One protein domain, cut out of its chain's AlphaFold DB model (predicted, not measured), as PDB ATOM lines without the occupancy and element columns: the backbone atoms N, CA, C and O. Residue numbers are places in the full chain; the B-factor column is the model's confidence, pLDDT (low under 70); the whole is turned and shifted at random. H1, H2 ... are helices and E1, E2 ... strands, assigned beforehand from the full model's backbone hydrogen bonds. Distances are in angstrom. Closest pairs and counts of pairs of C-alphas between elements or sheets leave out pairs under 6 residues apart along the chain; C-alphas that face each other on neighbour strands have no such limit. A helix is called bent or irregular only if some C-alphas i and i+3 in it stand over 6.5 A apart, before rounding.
ATOM      1  N   SER A   2     110.188 121.022  84.695       33.59
ATOM      2  CA  SER A   2     108.822 121.475  84.385       33.59
ATOM      3  C   SER A   2     107.936 120.286  83.996       33.59
ATOM      4  O   SER A   2     108.434 119.318  83.418       33.59
ATOM      5  N   THR A   3     106.646 120.328  84.334       46.44
ATOM      6  CA  THR A   3     105.697 119.227  84.107       46.44
ATOM      7  C   THR A   3     105.487 118.988  82.613       46.44
ATOM      8  O   THR A   3     104.699 119.671  81.965       46.44
ATOM      9  N   MET A   4     106.206 118.001  82.068       64.31
ATOM     10  CA  MET A   4     106.242 117.662  80.635       64.31
ATOM     11  C   MET A   4     104.876 117.222  80.071       64.31
ATOM     12  O   MET A   4     104.654 117.246  78.863       64.31
ATOM     13  N   VAL A   5     103.964 116.848  80.968       75.06
ATOM     14  CA  VAL A   5     102.555 116.532  80.739       75.06
ATOM     15  C   VAL A   5     101.766 117.286  81.814       75.06
ATOM     16  O   VAL A   5     102.072 117.138  82.996       75.06
ATOM     17  N   HIS A   6     100.794 118.108  81.409       79.38
ATOM     18  CA  HIS A   6     100.003 118.966  82.308       79.38
ATOM     19  C   HIS A   6      98.508 118.594  82.362       79.38
ATOM     20  O   HIS A   6      97.755 119.174  83.140       79.38
ATOM     21  N   LEU A   7      98.082 117.624  81.545       85.81
ATOM     22  CA  LEU A   7      96.743 117.036  81.541       85.81
ATOM     23  C   LEU A   7      96.863 115.559  81.917       85.81
ATOM     24  O   LEU A   7      97.731 114.868  81.389       85.81
ATOM     25  N   ASP A   8      95.981 115.052  82.778       85.00
ATOM     26  CA  ASP A   8      95.938 113.614  83.084       85.00
ATOM     27  C   ASP A   8      95.166 112.824  82.017       85.00
ATOM     28  O   ASP A   8      95.607 111.756  81.596       85.00
ATOM     29  N   TYR A   9      94.043 113.363  81.539       89.06
ATOM     30  CA  TYR A   9      93.112 112.708  80.615       89.06
ATOM     31  C   TYR A   9      92.529 113.711  79.610       89.06
ATOM     32  O   TYR A   9      92.478 114.903  79.924       89.06
ATOM     33  N   PRO A  10      92.039 113.255  78.441       88.25
ATOM     34  CA  PRO A  10      91.237 114.098  77.563       88.25
ATOM     35  C   PRO A  10      89.925 114.524  78.242       88.25
ATOM     36  O   PRO A  10      89.298 113.765  78.999       88.25
ATOM     37  N   ARG A  11      89.500 115.756  77.958       86.88
ATOM     38  CA  ARG A  11      88.274 116.382  78.476       86.88
ATOM     39  C   ARG A  11      87.016 115.691  77.944       86.88
ATOM     40  O   ARG A  11      86.038 115.568  78.679       86.88
ATOM     41  N   SER A  12      87.066 115.201  76.707       85.56
ATOM     42  CA  SER A  12      85.956 114.580  75.975       85.56
ATOM     43  C   SER A  12      86.325 113.203  75.417       85.56
ATOM     44  O   SER A  12      87.432 112.998  74.932       85.56
ATOM     45  N   GLU A  13      85.381 112.259  75.437       83.44
ATOM     46  CA  GLU A  13      85.629 110.872  75.002       83.44
ATOM     47  C   GLU A  13      85.740 110.713  73.477       83.44
ATOM     48  O   GLU A  13      86.417 109.801  73.018       83.44
ATOM     49  N   ASN A  14      85.116 111.607  72.695       88.12
ATOM     50  CA  ASN A  14      85.027 111.521  71.226       88.12
ATOM     51  C   ASN A  14      85.744 112.663  70.479       88.12
ATOM     52  O   ASN A  14      85.726 112.705  69.247       88.12
ATOM     53  N   PHE A  15      86.364 113.598  71.199       90.31
ATOM     54  CA  PHE A  15      86.987 114.801  70.642       90.31
ATOM     55  C   PHE A  15      88.293 115.094  71.379       90.31
ATOM     56  O   PHE A  15      88.320 115.027  72.607       90.31
ATOM     57  N   LEU A  16      89.345 115.403  70.621       89.81
ATOM     58  CA  LEU A  16      90.684 115.710  71.115       89.81
ATOM     59  C   LEU A  16      90.994 117.181  70.852       89.81
ATOM     60  O   LEU A  16      90.967 117.629  69.705       89.81
ATOM     61  N   GLN A  17      91.312 117.924  71.907       92.19
ATOM     62  CA  GLN A  17      91.766 119.310  71.794       92.19
ATOM     63  C   GLN A  17      93.225 119.381  71.329       92.19
ATOM     64  O   GLN A  17      93.985 118.421  71.477       92.19
ATOM     65  N   TRP A  18      93.651 120.525  70.790       91.00
ATOM     66  CA  TRP A  18      95.037 120.687  70.333       91.00
ATOM     67  C   TRP A  18      96.059 120.485  71.465       91.00
ATOM     68  O   TRP A  18      97.002 119.715  71.289       91.00
ATOM     69  N   ASP A  19      95.799 121.032  72.657       90.81
ATOM     70  CA  ASP A  19      96.615 120.841  73.870       90.81
ATOM     71  C   ASP A  19      96.745 119.354  74.273       90.81
ATOM     72  O   ASP A  19      97.793 118.896  74.742       90.81
ATOM     73  N   GLU A  20      95.681 118.572  74.066       91.69
ATOM     74  CA  GLU A  20      95.637 117.129  74.335       91.69
ATOM     75  C   GLU A  20      96.434 116.346  73.284       91.69
ATOM     76  O   GLU A  20      97.116 115.375  73.620       91.69
ATOM     77  N   LEU A  21      96.411 116.796  72.024       90.81
ATOM     78  CA  LEU A  21      97.225 116.242  70.943       90.81
ATOM     79  C   LEU A  21      98.721 116.536  71.144       90.81
ATOM     80  O   LEU A  21      99.567 115.683  70.849       90.81
ATOM     81  N   GLU A  22      99.066 117.699  71.704       91.12
ATOM     82  CA  GLU A  22     100.437 117.976  72.135       91.12
ATOM     83  C   GLU A  22     100.853 117.089  73.310       91.12
ATOM     84  O   GLU A  22     101.966 116.560  73.317       91.12
ATOM     85  N   CYS A  23      99.981 116.908  74.308       91.25
ATOM     86  CA  CYS A  23     100.251 116.017  75.437       91.25
ATOM     87  C   CYS A  23     100.428 114.563  74.980       91.25
ATOM     88  O   CYS A  23     101.348 113.897  75.451       91.25
ATOM     89  N   LEU A  24      99.631 114.093  74.013       91.94
ATOM     90  CA  LEU A  24      99.812 112.795  73.357       91.94
ATOM     91  C   LEU A  24     101.181 112.695  72.671       91.94
ATOM     92  O   LEU A  24     101.895 111.709  72.859       91.94
ATOM     93  N   SER A  25     101.550 113.720  71.898       90.25
ATOM     94  CA  SER A  25     102.828 113.770  71.182       90.25
ATOM     95  C   SER A  25     104.003 113.699  72.162       90.25
ATOM     96  O   SER A  25     104.829 112.790  72.055       90.25
ATOM     97  N   ARG A  26     104.011 114.563  73.193       90.00
ATOM     98  CA  ARG A  26     105.016 114.579  74.273       90.00
ATOM     99  C   ARG A  26     105.077 113.243  75.024       90.00
ATOM    100  O   ARG A  26     106.173 112.731  75.250       90.00
ATOM    101  N   ALA A  27     103.931 112.649  75.371       90.56
ATOM    102  CA  ALA A  27     103.866 111.383  76.107       90.56
ATOM    103  C   ALA A  27     104.479 110.208  75.321       90.56
ATOM    104  O   ALA A  27     105.187 109.377  75.886       90.56
ATOM    105  N   LEU A  28     104.275 110.170  74.003       89.12
ATOM    106  CA  LEU A  28     104.897 109.175  73.122       89.12
ATOM    107  C   LEU A  28     106.361 109.500  72.762       89.12
ATOM    108  O   LEU A  28     107.066 108.644  72.227       89.12
ATOM    109  N   GLY A  29     106.841 110.697  73.110       86.50
ATOM    110  CA  GLY A  29     108.212 111.162  72.896       86.50
ATOM    111  C   GLY A  29     108.419 112.056  71.674       86.50
ATOM    112  O   GLY A  29     109.542 112.501  71.451       86.50
ATOM    113  N   PHE A  30     107.371 112.320  70.893       87.00
ATOM    114  CA  PHE A  30     107.420 113.245  69.763       87.00
ATOM    115  C   PHE A  30     107.502 114.708  70.237       87.00
ATOM    116  O   PHE A  30     107.073 115.023  71.354       87.00
ATOM    117  N   PRO A  31     108.024 115.629  69.401       86.88
ATOM    118  CA  PRO A  31     107.857 117.066  69.619       86.88
ATOM    119  C   PRO A  31     106.373 117.412  69.818       86.88
ATOM    120  O   PRO A  31     105.510 116.741  69.259       86.88
ATOM    121  N   SER A  32     106.054 118.446  70.596       86.88
ATOM    122  CA  SER A  32     104.665 118.765  70.972       86.88
ATOM    123  C   SER A  32     103.726 118.911  69.785       86.88
ATOM    124  O   SER A  32     102.732 118.203  69.673       86.88
ATOM    125  N   ASP A  33     104.087 119.775  68.852       86.12
ATOM    126  CA  ASP A  33     103.253 120.149  67.716       86.12
ATOM    127  C   ASP A  33     103.408 119.165  66.541       86.12
ATOM    128  O   ASP A  33     102.945 119.415  65.433       86.12
ATOM    129  N   TYR A  34     104.047 118.017  66.775       84.75
ATOM    130  CA  TYR A  34     104.368 117.038  65.747       84.75
ATOM    131  C   TYR A  34     103.120 116.440  65.086       84.75
ATOM    132  O   TYR A  34     103.001 116.478  63.865       84.75
ATOM    133  N   LEU A  35     102.153 115.955  65.875       86.38
ATOM    134  CA  LEU A  35     100.883 115.468  65.321       86.38
ATOM    135  C   LEU A  35      99.995 116.610  64.799       86.38
ATOM    136  O   LEU A  35      99.170 116.368  63.926       86.38
ATOM    137  N   LEU A  36     100.162 117.843  65.295       87.31
ATOM    138  CA  LEU A  36      99.389 119.007  64.840       87.31
ATOM    139  C   LEU A  36      99.786 119.443  63.423       87.31
ATOM    140  O   LEU A  36      98.918 119.745  62.609       87.31
ATOM    141  N   ARG A  37     101.089 119.454  63.116       86.62
ATOM    142  CA  ARG A  37     101.637 119.916  61.825       86.62
ATOM    143  C   ARG A  37     101.211 119.057  60.630       86.62
ATOM    144  O   ARG A  37     101.130 119.576  59.522       86.62
ATOM    145  N   GLU A  38     100.930 117.777  60.861       85.25
ATOM    146  CA  GLU A  38     100.567 116.800  59.823       85.25
ATOM    147  C   GLU A  38      99.047 116.690  59.582       85.25
ATOM    148  O   GLU A  38      98.611 115.972  58.678       85.25
ATOM    149  N   ILE A  39      98.215 117.387  60.369       87.25
ATOM    150  CA  ILE A  39      96.761 117.423  60.159       87.25
ATOM    151  C   ILE A  39      96.435 118.431  59.040       87.25
ATOM    152  O   ILE A  39      96.802 119.605  59.150       87.25
ATOM    153  N   PRO A  40      95.720 118.031  57.967       85.06
ATOM    154  CA  PRO A  40      95.319 118.960  56.916       85.06
ATOM    155  C   PRO A  40      94.385 120.051  57.449       85.06
ATOM    156  O   PRO A  40      93.476 119.771  58.231       85.06
ATOM    157  N   LYS A  41      94.554 121.283  56.945       82.88
ATOM    158  CA  LYS A  41      93.789 122.479  57.363       82.88
ATOM    159  C   LYS A  41      92.265 122.331  57.244       82.88
ATOM    160  O   LYS A  41      91.523 123.024  57.927       82.88
ATOM    161  N   GLU A  42      91.812 121.425  56.384       81.62
ATOM    162  CA  GLU A  42      90.405 121.062  56.160       81.62
ATOM    163  C   GLU A  42      89.744 120.406  57.384       81.62
ATOM    164  O   GLU A  42      88.542 120.551  57.582       81.62
ATOM    165  N   TYR A  43      90.526 119.707  58.214       77.88
ATOM    166  CA  TYR A  43      90.063 118.994  59.414       77.88
ATOM    167  C   TYR A  43      90.368 119.755  60.713       77.88
ATOM    168  O   TYR A  43      90.159 119.235  61.809       77.88
ATOM    169  N   THR A  44      90.883 120.981  60.602       74.88
ATOM    170  CA  THR A  44      91.215 121.846  61.733       74.88
ATOM    171  C   THR A  44      89.967 122.608  62.186       74.88
ATOM    172  O   THR A  44      89.783 123.781  61.856       74.88
ATOM    173  N   GLU A  45      89.085 121.953  62.950       73.94
ATOM    174  CA  GLU A  45      88.020 122.676  63.658       73.94
ATOM    175  C   GLU A  45      88.632 123.658  64.675       73.94
ATOM    176  O   GLU A  45      89.781 123.520  65.099       73.94
ATOM    177  N   LYS A  46      87.871 124.682  65.085       73.75
ATOM    178  CA  LYS A  46      88.404 125.852  65.815       73.75
ATOM    179  C   LYS A  46      89.127 125.545  67.142       73.75
ATOM    180  O   LYS A  46      89.786 126.440  67.662       73.75
ATOM    181  N   SER A  47      89.013 124.336  67.698       83.56
ATOM    182  CA  SER A  47      89.628 123.948  68.980       83.56
ATOM    183  C   SER A  47      90.147 122.501  69.067       83.56
ATOM    184  O   SER A  47      90.648 122.114  70.125       83.56
ATOM    185  N   GLY A  48      90.046 121.692  68.007       87.06
ATOM    186  CA  GLY A  48      90.440 120.281  68.058       87.06
ATOM    187  C   GLY A  48      89.974 119.451  66.862       87.06
ATOM    188  O   GLY A  48      89.629 119.990  65.812       87.06
ATOM    189  N   ILE A  49      89.956 118.130  67.038       89.81
ATOM    190  CA  ILE A  49      89.526 117.149  66.034       89.81
ATOM    191  C   ILE A  49      88.707 116.019  66.681       89.81
ATOM    192  O   ILE A  49      89.026 115.542  67.773       89.81
ATOM    193  N   THR A  50      87.659 115.541  66.005       90.69
ATOM    194  CA  THR A  50      86.932 114.335  66.439       90.69
ATOM    195  C   THR A  50      87.799 113.084  66.283       90.69
ATOM    196  O   THR A  50      88.584 112.955  65.341       90.69
ATOM    197  N   ILE A  51      87.647 112.114  67.186       89.38
ATOM    198  CA  ILE A  51      88.427 110.867  67.152       89.38
ATOM    199  C   ILE A  51      88.128 110.048  65.886       89.38
ATOM    200  O   ILE A  51      89.027 109.407  65.338       89.38
ATOM    201  N   GLU A  52      86.902 110.116  65.364       89.88
ATOM    202  CA  GLU A  52      86.537 109.498  64.085       89.88
ATOM    203  C   GLU A  52      87.325 110.100  62.912       89.88
ATOM    204  O   GLU A  52      87.926 109.353  62.137       89.88
ATOM    205  N   ASN A  53      87.412 111.435  62.826       89.31
ATOM    206  CA  ASN A  53      88.220 112.119  61.814       89.31
ATOM    207  C   ASN A  53      89.717 111.835  62.006       89.31
ATOM    208  O   ASN A  53      90.427 111.585  61.033       89.31
ATOM    209  N   PHE A  54      90.202 111.775  63.248       89.69
ATOM    210  CA  PHE A  54      91.590 111.412  63.539       89.69
ATOM    211  C   PHE A  54      91.926 109.989  63.051       89.69
ATOM    212  O   PHE A  54      92.918 109.781  62.347       89.69
ATOM    213  N   TYR A  55      91.066 109.001  63.324       90.19
ATOM    214  CA  TYR A  55      91.227 107.651  62.778       90.19
ATOM    215  C   TYR A  55      91.055 107.598  61.254       90.19
ATOM    216  O   TYR A  55      91.722 106.790  60.603       90.19
ATOM    217  N   TYR A  56      90.206 108.440  60.665       89.31
ATOM    218  CA  TYR A  56      90.050 108.555  59.215       89.31
ATOM    219  C   TYR A  56      91.341 109.052  58.544       89.31
ATOM    220  O   TYR A  56      91.804 108.426  57.587       89.31
ATOM    221  N   LEU A  57      91.974 110.098  59.090       86.56
ATOM    222  CA  LEU A  57      93.258 110.624  58.611       86.56
ATOM    223  C   LEU A  57      94.360 109.556  58.652       86.56
ATOM    224  O   LEU A  57      95.061 109.366  57.656       86.56
ATOM    225  N   ILE A  58      94.469 108.795  59.750       86.75
ATOM    226  CA  ILE A  58      95.473 107.722  59.849       86.75
ATOM    227  C   ILE A  58      95.160 106.543  58.907       86.75
ATOM    228  O   ILE A  58      96.076 105.924  58.378       86.75
ATOM    229  N   ASN A  59      93.889 106.165  58.726       84.62
ATOM    230  CA  ASN A  59      93.533 104.950  57.979       84.62
ATOM    231  C   ASN A  59      93.378 105.149  56.464       84.62
ATOM    232  O   ASN A  59      93.540 104.176  55.731       84.62
ATOM    233  N   LYS A  60      92.990 106.344  55.996       78.44
ATOM    234  CA  LYS A  60      92.708 106.599  54.571       78.44
ATOM    235  C   LYS A  60      93.689 107.547  53.902       78.44
ATOM    236  O   LYS A  60      94.061 107.298  52.760       78.44
ATOM    237  N   HIS A  61      94.069 108.629  54.576       72.94
ATOM    238  CA  HIS A  61      94.920 109.657  53.973       72.94
ATOM    239  C   HIS A  61      96.413 109.410  54.186       72.94
ATOM    240  O   HIS A  61      97.216 110.040  53.505       72.94
ATOM    241  N   HIS A  62      96.789 108.504  55.098       78.50
ATOM    242  CA  HIS A  62      98.189 108.196  55.409       78.50
ATOM    243  C   HIS A  62      99.016 109.448  55.779       78.50
ATOM    244  O   HIS A  62     100.232 109.470  55.600       78.50
ATOM    245  N   CYS A  63      98.363 110.503  56.301       77.44
ATOM    246  CA  CYS A  63      98.988 111.806  56.581       77.44
ATOM    247  C   CYS A  63     100.231 111.660  57.461       77.44
ATOM    248  O   CYS A  63     101.277 112.241  57.198       77.44
ATOM    249  N   PHE A  64     100.117 110.816  58.484       80.12
ATOM    250  CA  PHE A  64     101.161 110.609  59.473       80.12
ATOM    251  C   PHE A  64     102.255 109.635  59.008       80.12
ATOM    252  O   PHE A  64     103.328 109.637  59.603       80.12
ATOM    253  N   ASP A  65     102.035 108.817  57.970       79.75
ATOM    254  CA  ASP A  65     102.972 107.759  57.557       79.75
ATOM    255  C   ASP A  65     104.354 108.335  57.218       79.75
ATOM    256  O   ASP A  65     105.359 107.865  57.747       79.75
ATOM    257  N   ARG A  66     104.397 109.391  56.390       75.25
ATOM    258  CA  ARG A  66     105.649 110.031  55.951       75.25
ATOM    259  C   ARG A  66     106.381 110.730  57.088       75.25
ATOM    260  O   ARG A  66     107.604 110.667  57.145       75.25
ATOM    261  N   ALA A  67     105.650 111.417  57.960       73.81
ATOM    262  CA  ALA A  67     106.253 112.073  59.108       73.81
ATOM    263  C   ALA A  67     106.921 111.018  60.001       73.81
ATOM    264  O   ALA A  67     108.106 111.086  60.327       73.81
ATOM    265  N   VAL A  68     106.140 110.000  60.369       79.50
ATOM    266  CA  VAL A  68     106.488 109.009  61.386       79.50
ATOM    267  C   VAL A  68     107.659 108.101  60.971       79.50
ATOM    268  O   VAL A  68     108.407 107.667  61.851       79.50
ATOM    269  N   ASP A  69     107.874 107.889  59.668       70.31
ATOM    270  CA  ASP A  69     108.970 107.093  59.075       70.31
ATOM    271  C   ASP A  69     110.385 107.559  59.458       70.31
ATOM    272  O   ASP A  69     111.345 106.794  59.359       70.31
ATOM    273  N   HIS A  70     110.546 108.811  59.898       60.31
ATOM    274  CA  HIS A  70     111.853 109.397  60.233       60.31
ATOM    275  C   HIS A  70     111.917 109.933  61.672       60.31
ATOM    276  O   HIS A  70     112.685 110.842  61.987       60.31
ATOM    277  N   THR A  71     111.104 109.370  62.568       66.56
ATOM    278  CA  THR A  71     111.094 109.756  63.985       66.56
ATOM    279  C   THR A  71     112.228 109.111  64.783       66.56
ATOM    280  O   THR A  71     112.728 108.037  64.452       66.56
ATOM    281  N   PHE A  72     112.593 109.742  65.906       60.75
ATOM    282  CA  PHE A  72     113.595 109.259  66.874       60.75
ATOM    283  C   PHE A  72     113.341 107.829  67.394       60.75
ATOM    284  O   PHE A  72     114.215 107.257  68.036       60.75
ATOM    285  N   ASN A  73     112.142 107.271  67.185       65.50
ATOM    286  CA  ASN A  73     111.758 105.961  67.699       65.50
ATOM    287  C   ASN A  73     112.416 104.799  66.936       65.50
ATOM    288  O   ASN A  73     112.345 103.682  67.432       65.50
ATOM    289  N   ILE A  74     113.014 105.020  65.753       76.06
ATOM    290  CA  ILE A  74     113.668 104.003  64.881       76.06
ATOM    291  C   ILE A  74     112.698 102.923  64.327       76.06
ATOM    292  O   ILE A  74     112.958 102.299  63.300       76.06
ATOM    293  N   HIS A  75     111.537 102.746  64.957       82.50
ATOM    294  CA  HIS A  75     110.444 101.863  64.562       82.50
ATOM    295  C   HIS A  75     109.757 102.273  63.254       82.50
ATOM    296  O   HIS A  75     109.594 103.453  62.953       82.50
ATOM    297  N   SER A  76     109.252 101.275  62.519       83.81
ATOM    298  CA  SER A  76     108.502 101.479  61.268       83.81
ATOM    299  C   SER A  76     107.260 102.386  61.428       83.81
ATOM    300  O   SER A  76     106.638 102.381  62.501       83.81
ATOM    301  N   PRO A  77     106.800 103.071  60.357       83.81
ATOM    302  CA  PRO A  77     105.575 103.875  60.376       83.81
ATOM    303  C   PRO A  77     104.380 103.094  60.908       83.81
ATOM    304  O   PRO A  77     103.689 103.529  61.824       83.81
ATOM    305  N   GLN A  78     104.181 101.884  60.387       84.94
ATOM    306  CA  GLN A  78     103.042 101.034  60.727       84.94
ATOM    307  C   GLN A  78     103.001 100.690  62.223       84.94
ATOM    308  O   GLN A  78     101.919 100.654  62.807       84.94
ATOM    309  N   TRP A  79     104.162 100.483  62.853       87.38
ATOM    310  CA  TRP A  79     104.268 100.242  64.294       87.38
ATOM    311  C   TRP A  79     103.895 101.488  65.101       87.38
ATOM    312  O   TRP A  79     102.998 101.439  65.942       87.38
ATOM    313  N   ASN A  80     104.506 102.631  64.791       87.88
ATOM    314  CA  ASN A  80     104.236 103.888  65.491       87.88
ATOM    315  C   ASN A  80     102.755 104.304  65.350       87.88
ATOM    316  O   ASN A  80     102.142 104.754  66.317       87.88
ATOM    317  N   LEU A  81     102.133 104.080  64.186       89.50
ATOM    318  CA  LEU A  81     100.709 104.352  63.967       89.50
ATOM    319  C   LEU A  81      99.788 103.393  64.738       89.50
ATOM    320  O   LEU A  81      98.739 103.830  65.211       89.50
ATOM    321  N   LYS A  82     100.156 102.113  64.916       89.44
ATOM    322  CA  LYS A  82      99.445 101.214  65.850       89.44
ATOM    323  C   LYS A  82      99.518 101.757  67.280       89.44
ATOM    324  O   LYS A  82      98.483 101.850  67.939       89.44
ATOM    325  N   VAL A  83     100.709 102.165  67.730       90.75
ATOM    326  CA  VAL A  83     100.933 102.733  69.070       90.75
ATOM    327  C   VAL A  83     100.111 104.007  69.276       90.75
ATOM    328  O   VAL A  83      99.411 104.107  70.282       90.75
ATOM    329  N   ILE A  84     100.102 104.942  68.319       91.88
ATOM    330  CA  ILE A  84      99.283 106.167  68.378       91.88
ATOM    331  C   ILE A  84      97.789 105.817  68.466       91.88
ATOM    332  O   ILE A  84      97.107 106.281  69.381       91.88
ATOM    333  N   LYS A  85      97.278 104.940  67.583       92.06
ATOM    334  CA  LYS A  85      95.867 104.506  67.617       92.06
ATOM    335  C   LYS A  85      95.491 103.879  68.955       92.06
ATOM    336  O   LYS A  85      94.420 104.178  69.489       92.06
ATOM    337  N   LYS A  86      96.365 103.017  69.489       91.62
ATOM    338  CA  LYS A  86      96.146 102.338  70.767       91.62
ATOM    339  C   LYS A  86      96.171 103.323  71.930       91.62
ATOM    340  O   LYS A  86      95.306 103.240  72.791       91.62
ATOM    341  N   SER A  87      97.087 104.285  71.911       92.25
ATOM    342  CA  SER A  87      97.199 105.329  72.933       92.25
ATOM    343  C   SER A  87      95.939 106.188  72.992       92.25
ATOM    344  O   SER A  87      95.356 106.318  74.063       92.25
ATOM    345  N   VAL A  88      95.452 106.680  71.845       92.56
ATOM    346  CA  VAL A  88      94.184 107.430  71.761       92.56
ATOM    347  C   VAL A  88      93.012 106.607  72.293       92.56
ATOM    348  O   VAL A  88      92.235 107.110  73.096       92.56
ATOM    349  N   TYR A  89      92.925 105.325  71.922       92.38
ATOM    350  CA  TYR A  89      91.874 104.429  72.410       92.38
ATOM    351  C   TYR A  89      91.911 104.239  73.940       92.38
ATOM    352  O   TYR A  89      90.867 104.196  74.582       92.38
ATOM    353  N   LEU A  90      93.098 104.127  74.547       90.94
ATOM    354  CA  LEU A  90      93.228 103.945  76.000       90.94
ATOM    355  C   LEU A  90      93.018 105.244  76.788       90.94
ATOM    356  O   LEU A  90      92.494 105.194  77.901       90.94
ATOM    357  N   LEU A  91      93.375 106.390  76.203       90.69
ATOM    358  CA  LEU A  91      93.113 107.718  76.760       90.69
ATOM    359  C   LEU A  91      91.620 108.068  76.717       90.69
ATOM    360  O   LEU A  91      91.096 108.552  77.719       90.69
ATOM    361  N   SER A  92      90.919 107.783  75.610       88.69
ATOM    362  CA  SER A  92      89.484 108.084  75.479       88.69
ATOM    363  C   SER A  92      88.627 107.308  76.482       88.69
ATOM    364  O   SER A  92      87.723 107.877  77.082       88.69
ATOM    365  N   HIS A  93      88.979 106.048  76.756       88.12
ATOM    366  CA  HIS A  93      88.329 105.215  77.778       88.12
ATOM    367  C   HIS A  93      88.854 105.478  79.206       88.12
ATOM    368  O   HIS A  93      88.521 104.731  80.126       88.12
ATOM    369  N   ARG A  94      89.720 106.488  79.400       87.69
ATOM    370  CA  ARG A  94      90.383 106.838  80.676       87.69
ATOM    371  C   ARG A  94      91.108 105.673  81.367       87.69
ATOM    372  O   ARG A  94      91.347 105.700  82.573       87.69
ATOM    373  N   ALA A  95      91.509 104.660  80.601       87.75
ATOM    374  CA  ALA A  95      92.159 103.459  81.117       87.75
ATOM    375  C   ALA A  95      93.615 103.716  81.546       87.75
ATOM    376  O   ALA A  95      94.124 103.051  82.448       87.75
ATOM    377  N   ILE A  96      94.280 104.678  80.898       90.19
ATOM    378  CA  ILE A  96      95.658 105.110  81.163       90.19
ATOM    379  C   ILE A  96      95.695 106.643  81.051       90.19
ATOM    380  O   ILE A  96      95.059 107.193  80.153       90.19
TER     381      ILE A  96
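Overview. This is residues 2 to 96 of the 522 residues of the protein "DgyrCDS14348" of Dimorphilus gyrociliatus (UniProt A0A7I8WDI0). Two helices, H3 and H5, stand loosely side by side and run opposite ways; H4 crosses between them at one end, while the tiny strand pair E1 and E2 lies by the start of H3. H1 and short H2, packed on each other, lie nearest the middle. The printed part has 95 residues, in the order E1 H1 H2 E2 H3 H4 H5; the two-strand sheet, E1 - E2, is antiparallel and the class is mostly helix. It is compact and rounded, with a radius of gyration of the C-alphas of 12.5 A and spans of 31 by 29 by 22 A.

Arrangement. E1, residues 15 to 17, and E2, residues 48 to 50, are antiparallel neighbours at 164 degrees; N 16 and O 49 are within hydrogen-bond range at 2.9 A. H1, residues 18 to 28, touches H2, residues 34 to 37, closest at the C-alphas of Ser 25 and Leu 35, 6.4 A. H3, residues 51 to 61, touches H4, residues 63 to 68, only at the corner, closest at C-alphas 57 and 63, 6.2 A. H5, residues 77 to 92, touches H4 with residues 77 to 81 alone; the closest C-alphas, 68 and 77, are 5.3 A apart. H5 only just touches H1, with 3 pairs of C-alphas within 8 A, the closest 24 and 87 at 7.9 A. H3 and H5 are close but not clearly touching, C-alphas 55 and 85 being closest at 7.4 A, at a shallow tilt of 11 degrees, opposite ways. H1 and H3 are apart. Every O i to N i+4 pair is within hydrogen-bond range in H1, H3 and H5, and 1 of 2 in H4; H2 is too short for one.

Along the chain. E1 begins at C-alpha 15, (86.987, 114.801, 70.642). H1 is 15.4 A long, H3 14.7 A and H5 22.5 A, ending at C-alpha 92, (89.484, 108.084, 75.479). H4 is only just irregular: C-alphas 63 and 66 are 6.9 A apart.

Size, cuts and confidence. The farthest C-alphas, Ser 2 and Lys 60, are 37.0 A apart. The printed part has no cut and no long link between named elements; residues 2 to 14 hold no named element. Residues 2 to 4 and 70 to 73 have pLDDT under 70.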